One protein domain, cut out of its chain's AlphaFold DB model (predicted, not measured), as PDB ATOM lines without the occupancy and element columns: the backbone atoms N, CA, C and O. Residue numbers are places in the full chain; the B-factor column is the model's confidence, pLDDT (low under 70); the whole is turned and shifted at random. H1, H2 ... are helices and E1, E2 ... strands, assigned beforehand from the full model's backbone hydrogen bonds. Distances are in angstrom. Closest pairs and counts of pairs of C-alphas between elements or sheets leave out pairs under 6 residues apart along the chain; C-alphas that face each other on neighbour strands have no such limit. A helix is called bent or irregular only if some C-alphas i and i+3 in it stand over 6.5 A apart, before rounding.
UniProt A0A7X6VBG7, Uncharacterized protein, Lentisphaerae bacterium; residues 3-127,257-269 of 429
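Overview. This is residues 3 to 127 and 257 to 269 of the 429 residues of an uncharacterized protein of Lentisphaerae bacterium (UniProt A0A7X6VBG7). A twisted sheet of six strands forms the core, with H2 running along one face and H4 and H5 crossing the other, each over its own part of the sheet. At one end residues 6 to 11, of which residue 6 belongs to the short H1, stick out from this body. The printed part has 138 residues, with five named helices and six named strands in the order H1 H2 E1 E2 E3 E4 H3 H4 E5 E6 H5. The sheet order is E4 E3 E2 E1 E5 E6, all antiparallel, and the class is mixed, helices and strands. The whole is compact, with a radius of gyration of the C-alphas of 15.8 A and spans of 47 by 37 by 31 A.

Arrangement. E1, residues 39 to 43, E2, 48 to 52, E3, 58 to 61, and E4, 64 to 67, form a meander, each strand the antiparallel neighbour of the one before. N 42 and O 49 are 2.8 A apart across E1 and E2, N 52 and O 58 2.9 A across E2 and E3, and N 66 and O 59 2.7 A across E3 and E4. E5, residues 92 to 95, is the antiparallel neighbour of E1, with N 41 and O 94 within hydrogen-bond range at 2.9 A. It forms a hairpin with the edge strand E6, residues 98 to 101, with N 93 and O 100 2.9 A apart. The sheet is twisted, its C-alphas up to 4.0 A off the best plane. H2, residues 17 to 30, is on one face at a height over the sheet of 8.5 A, along the strands; its closest C-alphas to E2 are those of Val 18 and Ser 48, 5.1 A. On the opposite face H5, residues 111 to 124, runs across the strands at a height over the sheet of 9.3 A; the closest C-alphas to E2 are those of Leu 121 and Phe 51, 7.2 A. H4, residues 76 to 87, is on the same face as H5, at a height over the sheet of 10.4 A and across the strands; H4 and H5 are apart. H3, residues 68 to 71, only grazes the sheet and touches residues 78 to 82 of H4, the closest C-alphas being those of Trp 71 and Ser 78, 5.3 A. H1, residues 3 to 6, is not on the sheet. Every O i to N i+4 pair is within hydrogen-bond range in H2 and H5, and 6 of 8 in H4; H1 and H3 are too short for such a pair.

Along the chain. H1 begins at C-alpha 3, (-10.684, 70.942, 21.915). H2 measures 20.0 A from first to last C-alpha, E1 13.4 A and E2 13.7 A. H4 measures 16.3 A and is irregular, with C-alphas 81 and 84 7.1 A apart. H5 measures 19.8 A and ends at C-alpha 124, (0.990, 39.623, 8.743).

Size, cuts and confidence. The C-alphas of Asp 8 and Ser 261, the two farthest apart, are 48.9 A apart. Residues 128 to 256 are not printed, and C-alphas 127 and 257 are 19.5 A apart across the cut. Residues 257 to 269 hold no named element, but 264 to 265 pair parallel with 106 to 107. Of the links between named elements, none is long. The mean pLDDT of the printed part is 92.6, and no printed residue is under 70.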
ATOM      1  N   ALA A   3      -9.634  70.445  21.018       88.00
ATOM      2  CA  ALA A   3     -10.684  70.942  21.915       88.00
ATOM      3  C   ALA A   3     -10.507  70.513  23.384       88.00
ATOM      4  O   ALA A   3     -10.914  71.235  24.285       88.00
ATOM      5  N   PHE A   4      -9.853  69.375  23.646       89.38
ATOM      6  CA  PHE A   4      -9.556  68.942  25.013       89.38
ATOM      7  C   PHE A   4      -8.663  69.908  25.788       89.38
ATOM      8  O   PHE A   4      -8.805  69.968  26.998       89.38
ATOM      9  N   GLU A   5      -7.830  70.711  25.127       90.75
ATOM     10  CA  GLU A   5      -7.011  71.753  25.771       90.75
ATOM     11  C   GLU A   5      -7.865  72.876  26.388       90.75
ATOM     12  O   GLU A   5      -7.375  73.676  27.179       90.75
ATOM     13  N   LEU A   6      -9.156  72.943  26.042       89.31
ATOM     14  CA  LEU A   6     -10.120  73.857  26.655       89.31
ATOM     15  C   LEU A   6     -10.645  73.341  28.003       89.31
ATOM     16  O   LEU A   6     -11.262  74.107  28.737       89.31
ATOM     17  N   ARG A   7     -10.431  72.058  28.330       87.31
ATOM     18  CA  ARG A   7     -10.875  71.455  29.589       87.31
ATOM     19  C   ARG A   7      -9.809  71.567  30.669       87.31
ATOM     20  O   ARG A   7      -8.641  71.250  30.446       87.31
ATOM     21  N   ASP A   8     -10.256  71.855  31.886       85.12
ATOM     22  CA  ASP A   8      -9.395  71.822  33.064       85.12
ATOM     23  C   ASP A   8      -8.722  70.449  33.229       85.12
ATOM     24  O   ASP A   8      -9.367  69.394  33.166       85.12
ATOM     25  N   GLY A   9      -7.405  70.475  33.445       87.81
ATOM     26  CA  GLY A   9      -6.571  69.285  33.631       87.81
ATOM     27  C   GLY A   9      -6.025  68.650  32.346       87.81
ATOM     28  O   GLY A   9      -5.355  67.623  32.438       87.81
ATOM     29  N   TYR A  10      -6.272  69.235  31.170       88.12
ATOM     30  CA  TYR A  10      -5.721  68.767  29.894       88.12
ATOM     31  C   TYR A  10      -4.706  69.769  29.335       88.12
ATOM     32  O   TYR A  10      -5.062  70.866  28.924       88.12
ATOM     33  N   GLU A  11      -3.434  69.369  29.278       88.44
ATOM     34  CA  GLU A  11      -2.352  70.186  28.696       88.44
ATOM     35  C   GLU A  11      -2.200  69.993  27.178       88.44
ATOM     36  O   GLU A  11      -1.570  70.800  26.502       88.44
ATOM     37  N   THR A  12      -2.757  68.908  26.636       88.25
ATOM     38  CA  THR A  12      -2.667  68.544  25.218       88.25
ATOM     39  C   THR A  12      -3.983  67.961  24.727       88.25
ATOM     40  O   THR A  12      -4.754  67.397  25.509       88.25
ATOM     41  N   GLY A  13      -4.200  67.983  23.411       84.44
ATOM     42  CA  GLY A  13      -5.325  67.285  22.800       84.44
ATOM     43  C   GLY A  13      -5.435  65.800  23.194       84.44
ATOM     44  O   GLY A  13      -4.442  65.085  23.312       84.44
ATOM     45  N   ALA A  14      -6.669  65.313  23.335       84.75
ATOM     46  CA  ALA A  14      -6.985  63.917  23.654       84.75
ATOM     47  C   ALA A  14      -7.994  63.330  22.652       84.75
ATOM     48  O   ALA A  14      -8.504  64.036  21.775       84.75
ATOM     49  N   GLY A  15      -8.249  62.026  22.717       78.50
ATOM     50  CA  GLY A  15      -9.226  61.376  21.848       78.50
ATOM     51  C   GLY A  15      -9.383  59.888  22.125       78.50
ATOM     52  O   GLY A  15      -8.483  59.244  22.664       78.50
ATOM     53  N   GLU A  16     -10.536  59.366  21.725       81.94
ATOM     54  CA  GLU A  16     -10.868  57.950  21.830       81.94
ATOM     55  C   GLU A  16     -10.186  57.115  20.745       81.94
ATOM     56  O   GLU A  16      -9.713  57.623  19.721       81.94
ATOM     57  N   CYS A  17     -10.173  55.799  20.963       82.38
ATOM     58  CA  CYS A  17      -9.515  54.848  20.072       82.38
ATOM     59  C   CYS A  17      -9.972  54.954  18.613       82.38
ATOM     60  O   CYS A  17      -9.159  54.960  17.689       82.38
ATOM     61  N   VAL A  18     -11.281  55.105  18.412       85.19
ATOM     62  CA  VAL A  18     -11.895  55.233  17.091       85.19
ATOM     63  C   VAL A  18     -11.466  56.520  16.391       85.19
ATOM     64  O   VAL A  18     -11.076  56.481  15.226       85.19
ATOM     65  N   SER A  19     -11.445  57.649  17.105       85.81
ATOM     66  CA  SER A  19     -11.043  58.942  16.547       85.81
ATOM     67  C   SER A  19      -9.597  58.905  16.064       85.81
ATOM     68  O   SER A  19      -9.280  59.433  15.002       85.81
ATOM     69  N   LEU A  20      -8.719  58.253  16.827       87.94
ATOM     70  CA  LEU A  20      -7.316  58.145  16.463       87.94
ATOM     71  C   LEU A  20      -7.084  57.152  15.316       87.94
ATOM     72  O   LEU A  20      -6.256  57.423  14.450       87.94
ATOM     73  N   ALA A  21      -7.841  56.053  15.247       90.75
ATOM     74  CA  ALA A  21      -7.814  55.153  14.094       90.75
ATOM     75  C   ALA A  21      -8.207  55.890  12.798       90.75
ATOM     76  O   ALA A  21      -7.478  55.808  11.808       90.75
ATOM     77  N   VAL A  22      -9.286  56.683  12.818       91.38
ATOM     78  CA  VAL A  22      -9.702  57.502  11.662       91.38
ATOM     79  C   VAL A  22      -8.632  58.537  11.305       91.38
ATOM     80  O   VAL A  22      -8.302  58.697  10.133       91.38
ATOM     81  N   LEU A  23      -8.043  59.208  12.301       90.75
ATOM     82  CA  LEU A  23      -6.998  60.206  12.065       90.75
ATOM     83  C   LEU A  23      -5.752  59.591  11.418       90.75
ATOM     84  O   LEU A  23      -5.197  60.179  10.492       90.75
ATOM     85  N   TYR A  24      -5.335  58.399  11.859       92.12
ATOM     86  CA  TYR A  24      -4.261  57.662  11.196       92.12
ATOM     87  C   TYR A  24      -4.629  57.341   9.749       92.12
ATOM     88  O   TYR A  24      -3.833  57.629   8.866       92.12
ATOM     89  N   ALA A  25      -5.822  56.802   9.485       93.94
ATOM     90  CA  ALA A  25      -6.256  56.499   8.120       93.94
ATOM     91  C   ALA A  25      -6.213  57.745   7.212       93.94
ATOM     92  O   ALA A  25      -5.655  57.688   6.118       93.94
ATOM     93  N   ALA A  26      -6.706  58.888   7.702       93.81
ATOM     94  CA  ALA A  26      -6.660  60.154   6.976       93.81
ATOM     95  C   ALA A  26      -5.223  60.644   6.739       93.81
ATOM     96  O   ALA A  26      -4.886  61.023   5.623       93.81
ATOM     97  N   ALA A  27      -4.352  60.601   7.751       94.25
ATOM     98  CA  ALA A  27      -2.957  61.020   7.617       94.25
ATOM     99  C   ALA A  27      -2.172  60.127   6.642       94.25
ATOM    100  O   ALA A  27      -1.382  60.628   5.846       94.25
ATOM    101  N   LEU A  28      -2.407  58.812   6.665       95.50
ATOM    102  CA  LEU A  28      -1.797  57.869   5.724       95.50
ATOM    103  C   LEU A  28      -2.194  58.183   4.276       95.50
ATOM    104  O   LEU A  28      -1.353  58.104   3.387       95.50
ATOM    105  N   PHE A  29      -3.450  58.566   4.045       96.88
ATOM    106  CA  PHE A  29      -3.933  58.937   2.718       96.88
ATOM    107  C   PHE A  29      -3.431  60.319   2.270       96.88
ATOM    108  O   PHE A  29      -2.855  60.435   1.195       96.88
ATOM    109  N   ILE A  30      -3.625  61.353   3.096       95.62
ATOM    110  CA  ILE A  30      -3.362  62.759   2.735       95.62
ATOM    111  C   ILE A  30      -1.865  63.084   2.733       95.62
ATOM    112  O   ILE A  30      -1.407  63.847   1.893       95.62
ATOM    113  N   ILE A  31      -1.112  62.569   3.710       95.25
ATOM    114  CA  ILE A  31       0.289  62.964   3.935       95.25
ATOM    115  C   ILE A  31       1.253  61.949   3.324       95.25
ATOM    116  O   ILE A  31       2.308  62.335   2.829       95.25
ATOM    117  N   LEU A  32       0.929  60.654   3.399       95.75
ATOM    118  CA  LEU A  32       1.823  59.585   2.933       95.75
ATOM    119  C   LEU A  32       1.427  59.002   1.572       95.75
ATOM    120  O   LEU A  32       2.031  58.015   1.150       95.75
ATOM    121  N   ASP A  33       0.417  59.574   0.914       96.75
ATOM    122  CA  ASP A  33      -0.085  59.147  -0.394       96.75
ATOM    123  C   ASP A  33      -0.424  57.646  -0.475       96.75
ATOM    124  O   ASP A  33      -0.306  57.011  -1.528       96.75
ATOM    125  N   ILE A  34      -0.854  57.036   0.639       97.38
ATOM    126  CA  ILE A  34      -1.291  55.638   0.651       97.38
ATOM    127  C   ILE A  34      -2.733  55.569   0.126       97.38
ATOM    128  O   ILE A  34      -3.624  56.137   0.756       97.38
ATOM    129  N   PRO A  35      -3.008  54.844  -0.977       97.31
ATOM    130  CA  PRO A  35      -4.364  54.704  -1.507       97.31
ATOM    131  C   PRO A  35      -5.342  54.095  -0.493       97.31
ATOM    132  O   PRO A  35      -4.975  53.176   0.245       97.31
ATOM    133  N   LEU A  36      -6.601  54.545  -0.514       96.19
ATOM    134  CA  LEU A  36      -7.651  54.046   0.385       96.19
ATOM    135  C   LEU A  36      -7.880  52.531   0.244       96.19
ATOM    136  O   LEU A  36      -8.090  51.865   1.254       96.19
ATOM    137  N   GLU A  37      -7.720  51.962  -0.961       96.38
ATOM    138  CA  GLU A  37      -7.788  50.508  -1.223       96.38
ATOM    139  C   GLU A  37      -6.774  49.654  -0.428       96.38
ATOM    140  O   GLU A  37      -6.836  48.420  -0.430       96.38
ATOM    141  N   LYS A  38      -5.781  50.292   0.208       97.94
ATOM    142  CA  LYS A  38      -4.771  49.639   1.051       97.94
ATOM    143  C   LYS A  38      -5.007  49.848   2.543       97.94
ATOM    144  O   LYS A  38      -4.245  49.297   3.335       97.94
ATOM    145  N   ILE A  39      -6.006  50.637   2.933       97.88
ATOM    146  CA  ILE A  39      -6.270  51.013   4.323       97.88
ATOM    147  C   ILE A  39      -7.565  50.337   4.775       97.88
ATOM    148  O   ILE A  39      -8.653  50.630   4.285       97.88
ATOM    149  N   TYR A  40      -7.445  49.442   5.750       97.88
ATOM    150  CA  TYR A  40      -8.567  48.731   6.349       97.88
ATOM    151  C   TYR A  40      -8.723  49.171   7.795       97.88
ATOM    152  O   TYR A  40      -7.821  48.992   8.612       97.88
ATOM    153  N   MET A  41      -9.877  49.724   8.132       96.81
ATOM    154  CA  MET A  41     -10.214  50.068   9.505       96.81
ATOM    155  C   MET A  41     -10.892  48.882  10.178       96.81
ATOM    156  O   MET A  41     -11.781  48.261   9.603       96.81
ATOM    157  N   MET A  42     -10.499  48.573  11.407       96.19
ATOM    158  CA  MET A  42     -11.066  47.496  12.211       96.19
ATOM    159  C   MET A  42     -11.507  48.021  13.570       96.19
ATOM    160  O   MET A  42     -10.807  48.821  14.194       96.19
ATOM    161  N   ALA A  43     -12.613  47.486  14.074       94.69
ATOM    162  CA  ALA A  43     -13.005  47.673  15.462       94.69
ATOM    163  C   ALA A  43     -13.317  46.337  16.136       94.69
ATOM    164  O   ALA A  43     -13.746  45.373  15.499       94.69
ATOM    165  N   THR A  44     -13.085  46.305  17.437       93.88
ATOM    166  CA  THR A  44     -13.553  45.320  18.408       93.88
ATOM    167  C   THR A  44     -14.453  46.055  19.416       93.88
ATOM    168  O   THR A  44     -14.563  47.282  19.349       93.88
ATOM    169  N   PRO A  45     -15.102  45.370  20.377       90.69
ATOM    170  CA  PRO A  45     -15.925  46.053  21.378       90.69
ATOM    171  C   PRO A  45     -15.165  47.083  22.227       90.69
ATOM    172  O   PRO A  45     -15.786  48.007  22.741       90.69
ATOM    173  N   LEU A  46     -13.847  46.917  22.400       89.12
ATOM    174  CA  LEU A  46     -13.033  47.765  23.277       89.12
ATOM    175  C   LEU A  46     -11.992  48.609  22.531       89.12
ATOM    176  O   LEU A  46     -11.471  49.568  23.098       89.12
ATOM    177  N   HIS A  47     -11.654  48.266  21.284       90.38
ATOM    178  CA  HIS A  47     -10.532  48.873  20.576       90.38
ATOM    179  C   HIS A  47     -10.845  49.131  19.102       90.38
ATOM    180  O   HIS A  47     -11.567  48.384  18.453       90.38
ATOM    181  N   SER A  48     -10.240  50.178  18.547       91.88
ATOM    182  CA  SER A  48     -10.209  50.445  17.106       91.88
ATOM    183  C   SER A  48      -8.763  50.532  16.636       91.88
ATOM    184  O   SER A  48      -7.892  51.004  17.369       91.88
ATOM    185  N   GLN A  49      -8.493  50.037  15.435       93.38
ATOM    186  CA  GLN A  49      -7.156  49.973  14.853       93.38
ATOM    187  C   GLN A  49      -7.237  49.856  13.333       93.38
ATOM    188  O   GLN A  49      -8.262  49.450  12.797       93.38
ATOM    189  N   ASN A  50      -6.144  50.153  12.636       96.06
ATOM    190  CA  ASN A  50      -6.084  50.003  11.182       96.06
ATOM    191  C   ASN A  50      -5.108  48.897  10.803       96.06
ATOM    192  O   ASN A  50      -4.113  48.697  11.497       96.06
ATOM    193  N   PHE A  51      -5.373  48.230   9.686       97.94
ATOM    194  CA  PHE A  51      -4.418  47.406   8.960       97.94
ATOM    195  C   PHE A  51      -4.116  48.052   7.609       97.94
ATOM    196  O   PHE A  51      -5.026  48.490   6.908       97.94
ATOM    197  N   ILE A  52      -2.838  48.107   7.248       98.00
ATOM    198  CA  ILE A  52      -2.361  48.770   6.040       98.00
ATOM    199  C   ILE A  52      -1.591  47.759   5.193       98.00
ATOM    200  O   ILE A  52      -0.574  47.228   5.642       98.00
ATOM    201  N   ASP A  53      -2.053  47.518   3.964       97.75
ATOM    202  CA  ASP A  53      -1.433  46.598   2.996       97.75
ATOM    203  C   ASP A  53      -0.245  47.258   2.275       97.75
ATOM    204  O   ASP A  53      -0.278  47.550   1.077       97.75
ATOM    205  N   VAL A  54       0.822  47.527   3.031       95.69
ATOM    206  CA  VAL A  54       2.107  48.023   2.519       95.69
ATOM    207  C   VAL A  54       3.236  47.138   3.043       95.69
ATOM    208  O   VAL A  54       3.298  46.837   4.234       95.69
ATOM    209  N   GLY A  55       4.142  46.720   2.154       94.50
ATOM    210  CA  GLY A  55       5.218  45.784   2.493       94.50
ATOM    211  C   GLY A  55       4.664  44.458   3.025       94.50
ATOM    212  O   GLY A  55       3.848  43.817   2.366       94.50
ATOM    213  N   GLU A  56       5.088  44.070   4.228       95.38
ATOM    214  CA  GLU A  56       4.586  42.883   4.944       95.38
ATOM    215  C   GLU A  56       3.301  43.146   5.755       95.38
ATOM    216  O   GLU A  56       2.804  42.249   6.435       95.38
ATOM    217  N   GLY A  57       2.770  44.369   5.694       96.88
ATOM    218  CA  GLY A  57       1.631  44.830   6.477       96.88
ATOM    219  C   GLY A  57       2.039  45.652   7.701       96.88
ATOM    220  O   GLY A  57       3.112  45.468   8.284       96.88
ATOM    221  N   LEU A  58       1.155  46.565   8.103       95.88
ATOM    222  CA  LEU A  58       1.294  47.388   9.305       95.88
ATOM    223  C   LEU A  58      -0.033  47.417  10.060       95.88
ATOM    224  O   LEU A  58      -1.091  47.529   9.442       95.88
ATOM    225  N   LEU A  59       0.024  47.383  11.391       95.56
ATOM    226  CA  LEU A  59      -1.114  47.715  12.245       95.56
ATOM    227  C   LEU A  59      -0.896  49.070  12.913       95.56
ATOM    228  O   LEU A  59       0.220  49.395  13.306       95.56
ATOM    229  N   THR A  60      -1.953  49.848  13.110       91.31
ATOM    230  CA  THR A  60      -1.897  51.053  13.953       91.31
ATOM    231  C   THR A  60      -2.836  50.900  15.129       91.31
ATOM    232  O   THR A  60      -4.011  50.611  14.931       91.31
ATOM    233  N   ASN A  61      -2.356  51.156  16.341       79.56
ATOM    234  CA  ASN A  61      -3.207  51.315  17.518       79.56
ATOM    235  C   ASN A  61      -3.129  52.756  18.040       79.56
ATOM    236  O   ASN A  61      -2.383  53.581  17.512       79.56
ATOM    237  N   ASN A  62      -3.850  53.053  19.124       72.81
ATOM    238  CA  ASN A  62      -3.955  54.402  19.696       72.81
ATOM    239  C   ASN A  62      -2.630  55.036  20.147       72.81
ATOM    240  O   ASN A  62      -2.618  56.152  20.653       72.81
ATOM    241  N   ARG A  63      -1.512  54.314  20.085       73.06
ATOM    242  CA  ARG A  63      -0.215  54.825  20.532       73.06
ATOM    243  C   ARG A  63       0.900  54.598  19.526       73.06
ATOM    244  O   ARG A  63       1.941  55.233  19.668       73.06
ATOM    245  N   ARG A  64       0.758  53.655  18.589       79.75
ATOM    246  CA  ARG A  64       1.889  53.144  17.805       79.75
ATOM    247  C   ARG A  64       1.481  52.599  16.444       79.75
ATOM    248  O   ARG A  64       0.400  52.041  16.271       79.75
ATOM    249  N   ILE A  65       2.448  52.660  15.538       90.38
ATOM    250  CA  ILE A  65       2.522  51.840  14.333       90.38
ATOM    251  C   ILE A  65       3.288  50.566  14.706       90.38
ATOM    252  O   ILE A  65       4.342  50.628  15.341       90.38
ATOM    253  N   VAL A  66       2.740  49.412  14.353       94.06
ATOM    254  CA  VAL A  66       3.258  48.088  14.682       94.06
ATOM    255  C   VAL A  66       3.584  47.384  13.373       94.06
ATOM    256  O   VAL A  66       2.701  47.098  12.567       94.06
ATOM    257  N   THR A  67       4.874  47.152  13.146       95.44
ATOM    258  CA  THR A  67       5.354  46.346  12.022       95.44
ATOM    259  C   THR A  67       5.266  44.861  12.354       95.44
ATOM    260  O   THR A  67       5.211  44.482  13.527       95.44
ATOM    261  N   LYS A  68       5.360  44.002  11.333       95.50
ATOM    262  CA  LYS A  68       5.412  42.549  11.529       95.50
ATOM    263  C   LYS A  68       6.553  42.137  12.467       95.50
ATOM    264  O   LYS A  68       6.335  41.409  13.429       95.50
ATOM    265  N   LYS A  69       7.754  42.701  12.281       93.38
ATOM    266  CA  LYS A  69       8.888  42.483  13.195       93.38
ATOM    267  C   LYS A  69       8.561  42.895  14.631       93.38
ATOM    268  O   LYS A  69       8.894  42.171  15.564       93.38
ATOM    269  N   MET A  70       7.906  44.042  14.829       93.50
ATOM    270  CA  MET A  70       7.493  44.472  16.168       93.50
ATOM    271  C   MET A  70       6.483  43.500  16.780       93.50
ATOM    272  O   MET A  70       6.628  43.173  17.952       93.50
ATOM    273  N   TRP A  71       5.518  42.992  16.011       94.75
ATOM    274  CA  TRP A  71       4.517  42.026  16.482       94.75
ATOM    275  C   TRP A  71       5.147  40.785  17.141       94.75
ATOM    276  O   TRP A  71       4.671  40.328  18.180       94.75
ATOM    277  N   PHE A  72       6.269  40.301  16.599       94.25
ATOM    278  CA  PHE A  72       6.930  39.070  17.046       94.25
ATOM    279  C   PHE A  72       8.244  39.266  17.821       94.25
ATOM    280  O   PHE A  72       8.948  38.291  18.061       94.25
ATOM    281  N   ASN A  73       8.607  40.481  18.251       91.31
ATOM    282  CA  ASN A  73       9.902  40.718  18.922       91.31
ATOM    283  C   ASN A  73       9.943  40.357  20.426       91.31
ATOM    284  O   ASN A  73      10.954  40.594  21.087       91.31
ATOM    285  N   GLY A  74       8.849  39.839  20.994       89.25
ATOM    286  CA  GLY A  74       8.822  39.374  22.385       89.25
ATOM    287  C   GLY A  74       8.829  40.470  23.460       89.25
ATOM    288  O   GLY A  74       9.001  40.167  24.636       89.25
ATOM    289  N   THR A  75       8.641  41.747  23.113       88.69
ATOM    290  CA  THR A  75       8.631  42.836  24.110       88.69
ATOM    291  C   THR A  75       7.281  42.974  24.823       88.69
ATOM    292  O   THR A  75       6.243  42.546  24.313       88.69
ATOM    293  N   ALA A  76       7.263  43.643  25.983       86.38
ATOM    294  CA  ALA A  76       6.019  43.980  26.685       86.38
ATOM    295  C   ALA A  76       5.068  44.832  25.819       86.38
ATOM    296  O   ALA A  76       3.851  44.673  25.883       86.38
ATOM    297  N   LEU A  77       5.621  45.706  24.970       85.50
ATOM    298  CA  LEU A  77       4.841  46.501  24.020       85.50
ATOM    299  C   LEU A  77       4.158  45.622  22.968       85.50
ATOM    300  O   LEU A  77       2.996  45.858  22.640       85.50
ATOM    301  N   SER A  78       4.847  44.596  22.474       87.94
ATOM    302  CA  SER A  78       4.279  43.649  21.513       87.94
ATOM    303  C   SER A  78       3.171  42.824  22.134       87.94
ATOM    304  O   SER A  78       2.102  42.728  21.544       87.94
ATOM    305  N   ALA A  79       3.362  42.329  23.362       87.62
ATOM    306  CA  ALA A  79       2.290  41.670  24.106       87.62
ATOM    307  C   ALA A  79       1.056  42.582  24.216       87.62
ATOM    308  O   ALA A  79      -0.053  42.171  23.890       87.62
ATOM    309  N   GLN A  80       1.241  43.857  24.579       88.19
ATOM    310  CA  GLN A  80       0.129  44.806  24.671       88.19
ATOM    311  C   GLN A  80      -0.582  45.044  23.336       88.19
ATOM    312  O   GLN A  80      -1.810  45.130  23.340       88.19
ATOM    313  N   ALA A  81       0.165  45.156  22.233       87.44
ATOM    314  CA  ALA A  81      -0.377  45.374  20.892       87.44
ATOM    315  C   ALA A  81      -1.155  44.163  20.352       87.44
ATOM    316  O   ALA A  81      -2.085  44.341  19.572       87.44
ATOM    317  N   ARG A  82      -0.795  42.950  20.787       91.00
ATOM    318  CA  ARG A  82      -1.412  41.690  20.354       91.00
ATOM    319  C   ARG A  82      -2.761  41.397  21.005       91.00
ATOM    320  O   ARG A  82      -3.614  40.763  20.384       91.00
ATOM    321  N   ARG A  83      -2.974  41.898  22.229       88.75
ATOM    322  CA  ARG A  83      -4.125  41.548  23.083       88.75
ATOM    323  C   ARG A  83      -5.483  41.642  22.393       88.75
ATOM    324  O   ARG A  83      -6.300  40.753  22.617       88.75
ATOM    325  N   SER A  84      -5.723  42.686  21.598       89.94
ATOM    326  CA  SER A  84      -7.022  42.904  20.946       89.94
ATOM    327  C   SER A  84      -7.343  41.775  19.964       89.94
ATOM    328  O   SER A  84      -8.400  41.160  20.051       89.94
ATOM    329  N   LEU A  85      -6.413  41.434  19.069       93.31
ATOM    330  CA  LEU A  85      -6.631  40.397  18.055       93.31
ATOM    331  C   LEU A  85      -6.558  38.972  18.612       93.31
ATOM    332  O   LEU A  85      -7.143  38.068  18.020       93.31
ATOM    333  N   GLU A  86      -5.874  38.767  19.737       92.50
ATOM    334  CA  GLU A  86      -5.810  37.465  20.410       92.50
ATOM    335  C   GLU A  86      -7.057  37.159  21.244       92.50
ATOM    336  O   GLU A  86      -7.512  36.018  21.272       92.50
ATOM    337  N   ASN A  87      -7.615  38.163  21.928       92.50
ATOM    338  CA  ASN A  87      -8.626  37.939  22.967       92.50
ATOM    339  C   ASN A  87     -10.005  38.501  22.623       92.50
ATOM    340  O   ASN A  87     -10.992  38.122  23.254       92.50
ATOM    341  N   GLU A  88     -10.117  39.363  21.614       94.44
ATOM    342  CA  GLU A  88     -11.378  39.991  21.222       94.44
ATOM    343  C   GLU A  88     -11.845  39.491  19.853       94.44
ATOM    344  O   GLU A  88     -11.204  38.666  19.196       94.44
ATOM    345  N   ARG A  89     -13.057  39.885  19.473       95.50
ATOM    346  CA  ARG A  89     -13.617  39.624  18.151       95.50
ATOM    347  C   ARG A  89     -13.597  40.929  17.379       95.50
ATOM    348  O   ARG A  89     -14.045  41.942  17.909       95.50
ATOM    349  N   VAL A  90     -13.124  40.893  16.140       97.12
ATOM    350  CA  VAL A  90     -13.308  42.007  15.212       97.12
ATOM    351  C   VAL A  90     -14.798  42.080  14.883       97.12
ATOM    352  O   VAL A  90     -15.378  41.128  14.358       97.12
ATOM    353  N   THR A  91     -15.434  43.179  15.270       97.12
ATOM    354  CA  THR A  91     -16.874  43.427  15.129       97.12
ATOM    355  C   THR A  91     -17.192  44.198  13.858       97.12
ATOM    356  O   THR A  91     -18.261  43.987  13.288       97.12
ATOM    357  N   LEU A  92     -16.266  45.049  13.408       96.88
ATOM    358  CA  LEU A  92     -16.394  45.896  12.228       96.88
ATOM    359  C   LEU A  92     -15.120  45.840  11.391       96.88
ATOM    360  O   LEU A  92     -14.020  45.924  11.939       96.88
ATOM    361  N   VAL A  93     -15.283  45.785  10.072       97.56
ATOM    362  CA  VAL A  93     -14.233  46.135   9.111       97.56
ATOM    363  C   VAL A  93     -14.806  47.159   8.140       97.56
ATOM    364  O   VAL A  93     -15.874  46.926   7.577       97.56
ATOM    365  N   ALA A  94     -14.116  48.282   7.961       95.44
ATOM    366  CA  ALA A  94     -14.474  49.331   7.015       95.44
ATOM    367  C   ALA A  94     -13.333  49.578   6.022       95.44
ATOM    368  O   ALA A  94     -12.150  49.517   6.368       95.44
ATOM    369  N   HIS A  95     -13.713  49.832   4.778       95.88
ATOM    370  CA  HIS A  95     -12.847  50.005   3.620       95.88
ATOM    371  C   HIS A  95     -13.555  50.929   2.617       95.88
ATOM    372  O   HIS A  95     -14.768  51.112   2.698       95.88
ATOM    373  N   GLU A  96     -12.849  51.500   1.640       94.00
ATOM    374  CA  GLU A  96     -13.497  52.386   0.655       94.00
ATOM    375  C   GLU A  96     -14.590  51.702  -0.183       94.00
ATOM    376  O   GLU A  96     -15.486  52.369  -0.691       94.00
ATOM    377  N   SER A  97     -14.547  50.371  -0.295       93.44
ATOM    378  CA  SER A  97     -15.585  49.585  -0.972       93.44
ATOM    379  C   SER A  97     -16.803  49.276  -0.096       93.44
ATOM    380  O   SER A  97     -17.705  48.598  -0.570       93.44
ATOM    381  N   GLY A  98     -16.823  49.707   1.170       93.75
ATOM    382  CA  GLY A  98     -17.929  49.499   2.103       93.75
ATOM    383  C   GLY A  98     -17.489  48.920   3.447       93.75
ATOM    384  O   GLY A  98     -16.321  48.976   3.837       93.75
ATOM    385  N   SER A  99     -18.437  48.346   4.183       95.12
ATOM    386  CA  SER A  99     -18.180  47.782   5.509       95.12
ATOM    387  C   SER A  99     -18.864  46.436   5.749       95.12
ATOM    388  O   SER A  99     -19.801  46.052   5.049       95.12
ATOM    389  N   ILE A 100     -18.369  45.707   6.748       96.94
ATOM    390  CA  ILE A 100     -18.992  44.504   7.302       96.94
ATOM    391  C   ILE A 100     -19.029  44.625   8.823       96.94
ATOM    392  O   ILE A 100     -18.006  44.881   9.460       96.94
ATOM    393  N   HIS A 101     -20.205  44.403   9.408       96.88
ATOM    394  CA  HIS A 101     -20.422  44.473  10.849       96.88
ATOM    395  C   HIS A 101     -21.111  43.207  11.366       96.88
ATOM    396  O   HIS A 101     -21.980  42.645  10.700       96.88
ATOM    397  N   ILE A 102     -20.769  42.745  12.571       96.69
ATOM    398  CA  ILE A 102     -21.355  41.505  13.107       96.69
ATOM    399  C   ILE A 102     -22.843  41.641  13.455       96.69
ATOM    400  O   ILE A 102     -23.573  40.673  13.276       96.69
ATOM    401  N   MET A 103     -23.289  42.821  13.905       95.62
ATOM    402  CA  MET A 103     -24.665  43.042  14.386       95.62
ATOM    403  C   MET A 103     -25.701  43.183  13.269       95.62
ATOM    404  O   MET A 103     -26.873  42.920  13.509       95.62
ATOM    405  N   TYR A 104     -25.289  43.620  12.078       94.06
ATOM    406  CA  TYR A 104     -26.210  43.880  10.971       94.06
ATOM    407  C   TYR A 104     -26.210  42.696   9.999       94.06
ATOM    408  O   TYR A 104     -25.142  42.120   9.775       94.06
ATOM    409  N   PRO A 105     -27.370  42.293   9.453       95.50
ATOM    410  CA  PRO A 105     -27.445  41.199   8.482       95.50
ATOM    411  C   PRO A 105     -26.752  41.555   7.162       95.50
ATOM    412  O   PRO A 105     -26.244  40.671   6.475       95.50
ATOM    413  N   ASP A 106     -26.670  42.845   6.857       95.00
ATOM    414  CA  ASP A 106     -26.189  43.347   5.581       95.00
ATOM    415  C   ASP A 106     -24.716  43.769   5.664       95.00
ATOM    416  O   ASP A 106     -24.222  44.225   6.703       95.00
ATOM    417  N   ALA A 107     -23.999  43.607   4.554       95.50
ATOM    418  CA  ALA A 107     -22.640  44.095   4.361       95.50
ATOM    419  C   ALA A 107     -22.524  44.762   2.989       95.50
ATOM    420  O   ALA A 107     -23.062  44.269   2.004       95.50
ATOM    421  N   THR A 108     -21.787  45.863   2.911       94.31
ATOM    422  CA  THR A 108     -21.582  46.614   1.660       94.31
ATOM    423  C   THR A 108     -20.187  46.411   1.085       94.31
ATOM    424  O   THR A 108     -19.967  46.608  -0.106       94.31
ATOM    425  N   MET A 109     -19.233  45.979   1.917       94.81
ATOM    426  CA  MET A 109     -17.851  45.759   1.498       94.81
ATOM    427  C   MET A 109     -17.761  44.711   0.380       94.81
ATOM    428  O   MET A 109     -18.281  43.604   0.514       94.81
ATOM    429  N   SER A 110     -17.020  45.037  -0.684       93.88
ATOM    430  CA  SER A 110     -16.700  44.085  -1.758       93.88
ATOM    431  C   SER A 110     -16.123  42.764  -1.201       93.88
ATOM    432  O   SER A 110     -15.148  42.807  -0.436       93.88
ATOM    433  N   PRO A 111     -16.651  41.593  -1.617       95.56
ATOM    434  CA  PRO A 111     -16.142  40.286  -1.189       95.56
ATOM    435  C   PRO A 111     -14.659  40.072  -1.503       95.56
ATOM    436  O   PRO A 111     -13.917  39.569  -0.660       95.56
ATOM    437  N   ASP A 112     -14.209  40.518  -2.678       95.56
ATOM    438  CA  ASP A 112     -12.811  40.402  -3.097       95.56
ATOM    439  C   ASP A 112     -11.892  41.261  -2.226       95.56
ATOM    440  O   ASP A 112     -10.825  40.811  -1.801       95.56
ATOM    441  N   ALA A 113     -12.325  42.485  -1.902       95.94
ATOM    442  CA  ALA A 113     -11.591  43.357  -0.990       95.94
ATOM    443  C   ALA A 113     -11.497  42.738   0.412       95.94
ATOM    444  O   ALA A 113     -10.435  42.786   1.037       95.94
ATOM    445  N   TYR A 114     -12.582  42.123   0.893       97.50
ATOM    446  CA  TYR A 114     -12.617  41.477   2.201       97.50
ATOM    447  C   TYR A 114     -11.711  40.244   2.260       97.50
ATOM    448  O   TYR A 114     -10.944  40.076   3.212       97.50
ATOM    449  N   GLU A 115     -11.729  39.406   1.227       97.50
ATOM    450  CA  GLU A 115     -10.879  38.220   1.170       97.50
ATOM    451  C   GLU A 115      -9.397  38.585   0.997       97.50
ATOM    452  O   GLU A 115      -8.533  38.002   1.659       97.50
ATOM    453  N   LYS A 116      -9.084  39.604   0.184       97.94
ATOM    454  CA  LYS A 116      -7.727  40.169   0.097       97.94
ATOM    455  C   LYS A 116      -7.248  40.629   1.472       97.94
ATOM    456  O   LYS A 116      -6.163  40.237   1.902       97.94
ATOM    457  N   PHE A 117      -8.067  41.403   2.176       98.12
ATOM    458  CA  PHE A 117      -7.776  41.860   3.529       98.12
ATOM    459  C   PHE A 117      -7.517  40.697   4.494       98.12
ATOM    460  O   PHE A 117      -6.486  40.689   5.166       98.12
ATOM    461  N   ARG A 118      -8.384  39.675   4.524       97.88
ATOM    462  CA  ARG A 118      -8.201  38.494   5.387       97.88
ATOM    463  C   ARG A 118      -6.889  37.773   5.107       97.88
ATOM    464  O   ARG A 118      -6.172  37.440   6.049       97.88
ATOM    465  N   LYS A 119      -6.547  37.564   3.833       97.56
ATOM    466  CA  LYS A 119      -5.277  36.935   3.434       97.56
ATOM    467  C   LYS A 119      -4.074  37.759   3.884       97.56
ATOM    468  O   LYS A 119      -3.134  37.206   4.451       97.56
ATOM    469  N   LYS A 120      -4.110  39.075   3.668       98.25
ATOM    470  CA  LYS A 120      -3.020  39.991   4.030       98.25
ATOM    471  C   LYS A 120      -2.835  40.111   5.539       98.25
ATOM    472  O   LYS A 120      -1.712  39.970   6.016       98.25
ATOM    473  N   LEU A 121      -3.922  40.278   6.288       98.00
ATOM    474  CA  LEU A 121      -3.881  40.303   7.746       98.00
ATOM    475  C   LEU A 121      -3.384  38.963   8.306       98.00
ATOM    476  O   LEU A 121      -2.505  38.952   9.158       98.00
ATOM    477  N   SER A 122      -3.880  37.832   7.796       96.31
ATOM    478  CA  SER A 122      -3.410  36.499   8.205       96.31
ATOM    479  C   SER A 122      -1.908  36.324   7.949       96.31
ATOM    480  O   SER A 122      -1.171  35.905   8.835       96.31
ATOM    481  N   SER A 123      -1.425  36.732   6.771       96.88
ATOM    482  CA  SER A 123       0.003  36.696   6.443       96.88
ATOM    483  C   SER A 123       0.844  37.583   7.366       96.88
ATOM    484  O   SER A 123       1.941  37.187   7.759       96.88
ATOM    485  N   TYR A 124       0.341  38.757   7.757       97.69
ATOM    486  CA  TYR A 124       0.990  39.623   8.743       97.69
ATOM    487  C   TYR A 124       1.060  38.961  10.133       97.69
ATOM    488  O   TYR A 124       2.094  39.023  10.793       97.69
ATOM    489  N   LEU A 125      -0.014  38.285  10.553       96.75
ATOM    490  CA  LEU A 125      -0.178  37.666  11.876       96.75
ATOM    491  C   LEU A 125       0.477  36.282  12.029       96.75
ATOM    492  O   LEU A 125       0.328  35.646  13.078       96.75
ATOM    493  N   ILE A 126       1.209  35.820  11.012       95.62
ATOM    494  CA  ILE A 126       1.905  34.531  11.007       95.62
ATOM    495  C   ILE A 126       3.393  34.735  10.716       95.62
ATOM    496  O   ILE A 126       3.773  35.424   9.764       95.62
ATOM    497  N   THR A 127       4.239  34.079  11.503       95.44
ATOM    498  CA  THR A 127       5.682  33.962  11.270       95.44
ATOM    499  C   THR A 127       6.113  32.496  11.382       95.44
ATOM    500  O   THR A 127       5.551  31.770  12.205       95.44
ATOM    501  N   MET A 257     -12.866  37.012  13.011       96.44
ATOM    502  CA  MET A 257     -13.388  37.975  12.038       96.44
ATOM    503  C   MET A 257     -14.920  37.908  11.899       96.44
ATOM    504  O   MET A 257     -15.515  36.879  12.249       96.44
ATOM    505  N   PRO A 258     -15.575  38.966  11.380       96.88
ATOM    506  CA  PRO A 258     -16.948  38.872  10.889       96.88
ATOM    507  C   PRO A 258     -17.071  37.786   9.810       96.88
ATOM    508  O   PRO A 258     -16.171  37.623   8.990       96.88
ATOM    509  N   ASN A 259     -18.163  37.022   9.796       95.19
ATOM    510  CA  ASN A 259     -18.349  35.988   8.782       95.19
ATOM    511  C   ASN A 259     -19.108  36.554   7.577       95.19
ATOM    512  O   ASN A 259     -20.294  36.851   7.690       95.19
ATOM    513  N   LEU A 260     -18.435  36.692   6.431       94.44
ATOM    514  CA  LEU A 260     -19.059  37.200   5.206       94.44
ATOM    515  C   LEU A 260     -20.141  36.250   4.666       94.44
ATOM    516  O   LEU A 260     -21.117  36.722   4.097       94.44
ATOM    517  N   SER A 261     -20.023  34.932   4.881       94.69
ATOM    518  CA  SER A 261     -21.018  33.966   4.384       94.69
ATOM    519  C   SER A 261     -22.363  34.039   5.116       94.69
ATOM    520  O   SER A 261     -23.326  33.419   4.683       94.69
ATOM    521  N   GLU A 262     -22.419  34.750   6.244       95.50
ATOM    522  CA  GLU A 262     -23.634  34.990   7.033       95.50
ATOM    523  C   GLU A 262     -24.309  36.326   6.673       95.50
ATOM    524  O   GLU A 262     -25.247  36.732   7.360       95.50
ATOM    525  N   LYS A 263     -23.817  37.044   5.651       96.88
ATOM    526  CA  LYS A 263     -24.286  38.388   5.289       96.88
ATOM    527  C   LYS A 263     -25.008  38.417   3.949       96.88
ATOM    528  O   LYS A 263     -24.626  37.715   3.015       96.88
ATOM    529  N   THR A 264     -25.986  39.311   3.841       96.50
ATOM    530  CA  THR A 264     -26.513  39.764   2.548       96.50
ATOM    531  C   THR A 264     -25.601  40.866   2.021       96.50
ATOM    532  O   THR A 264     -25.346  41.847   2.718       96.50
ATOM    533  N   ILE A 265     -25.056  40.696   0.817       94.75
ATOM    534  CA  ILE A 265     -24.064  41.627   0.268       94.75
ATOM    535  C   ILE A 265     -24.747  42.642  -0.657       94.75
ATOM    536  O   ILE A 265     -25.354  42.257  -1.654       94.75
ATOM    537  N   HIS A 266     -24.580  43.928  -0.347       90.88
ATOM    538  CA  HIS A 266     -25.044  45.088  -1.113       90.88
ATOM    539  C   HIS A 266     -23.834  45.911  -1.573       90.88
ATOM    540  O   HIS A 266     -23.535  46.975  -1.039       90.88
ATOM    541  N   SER A 267     -23.046  45.349  -2.491       79.81
ATOM    542  CA  SER A 267     -21.775  45.935  -2.944       79.81
ATOM    543  C   SER A 267     -21.894  46.679  -4.278       79.81
ATOM    544  O   SER A 267     -20.918  46.770  -5.020       79.81
ATOM    545  N   ASP A 268     -23.092  47.146  -4.623       77.56
ATOM    546  CA  ASP A 268     -23.443  47.795  -5.891       77.56
ATOM    547  C   ASP A 268     -23.256  49.321  -5.882       77.56
ATOM    548  O   ASP A 268     -23.539  49.992  -6.871       77.56
ATOM    549  N   HIS A 269     -22.716  49.872  -4.795       81.81
ATOM    550  CA  HIS A 269     -22.412  51.295  -4.692       81.81
ATOM    551  C   HIS A 269     -21.334  51.738  -5.682       81.81
ATOM    552  O   HIS A 269     -20.309  51.073  -5.873       81.81
TER     553      HIS A 269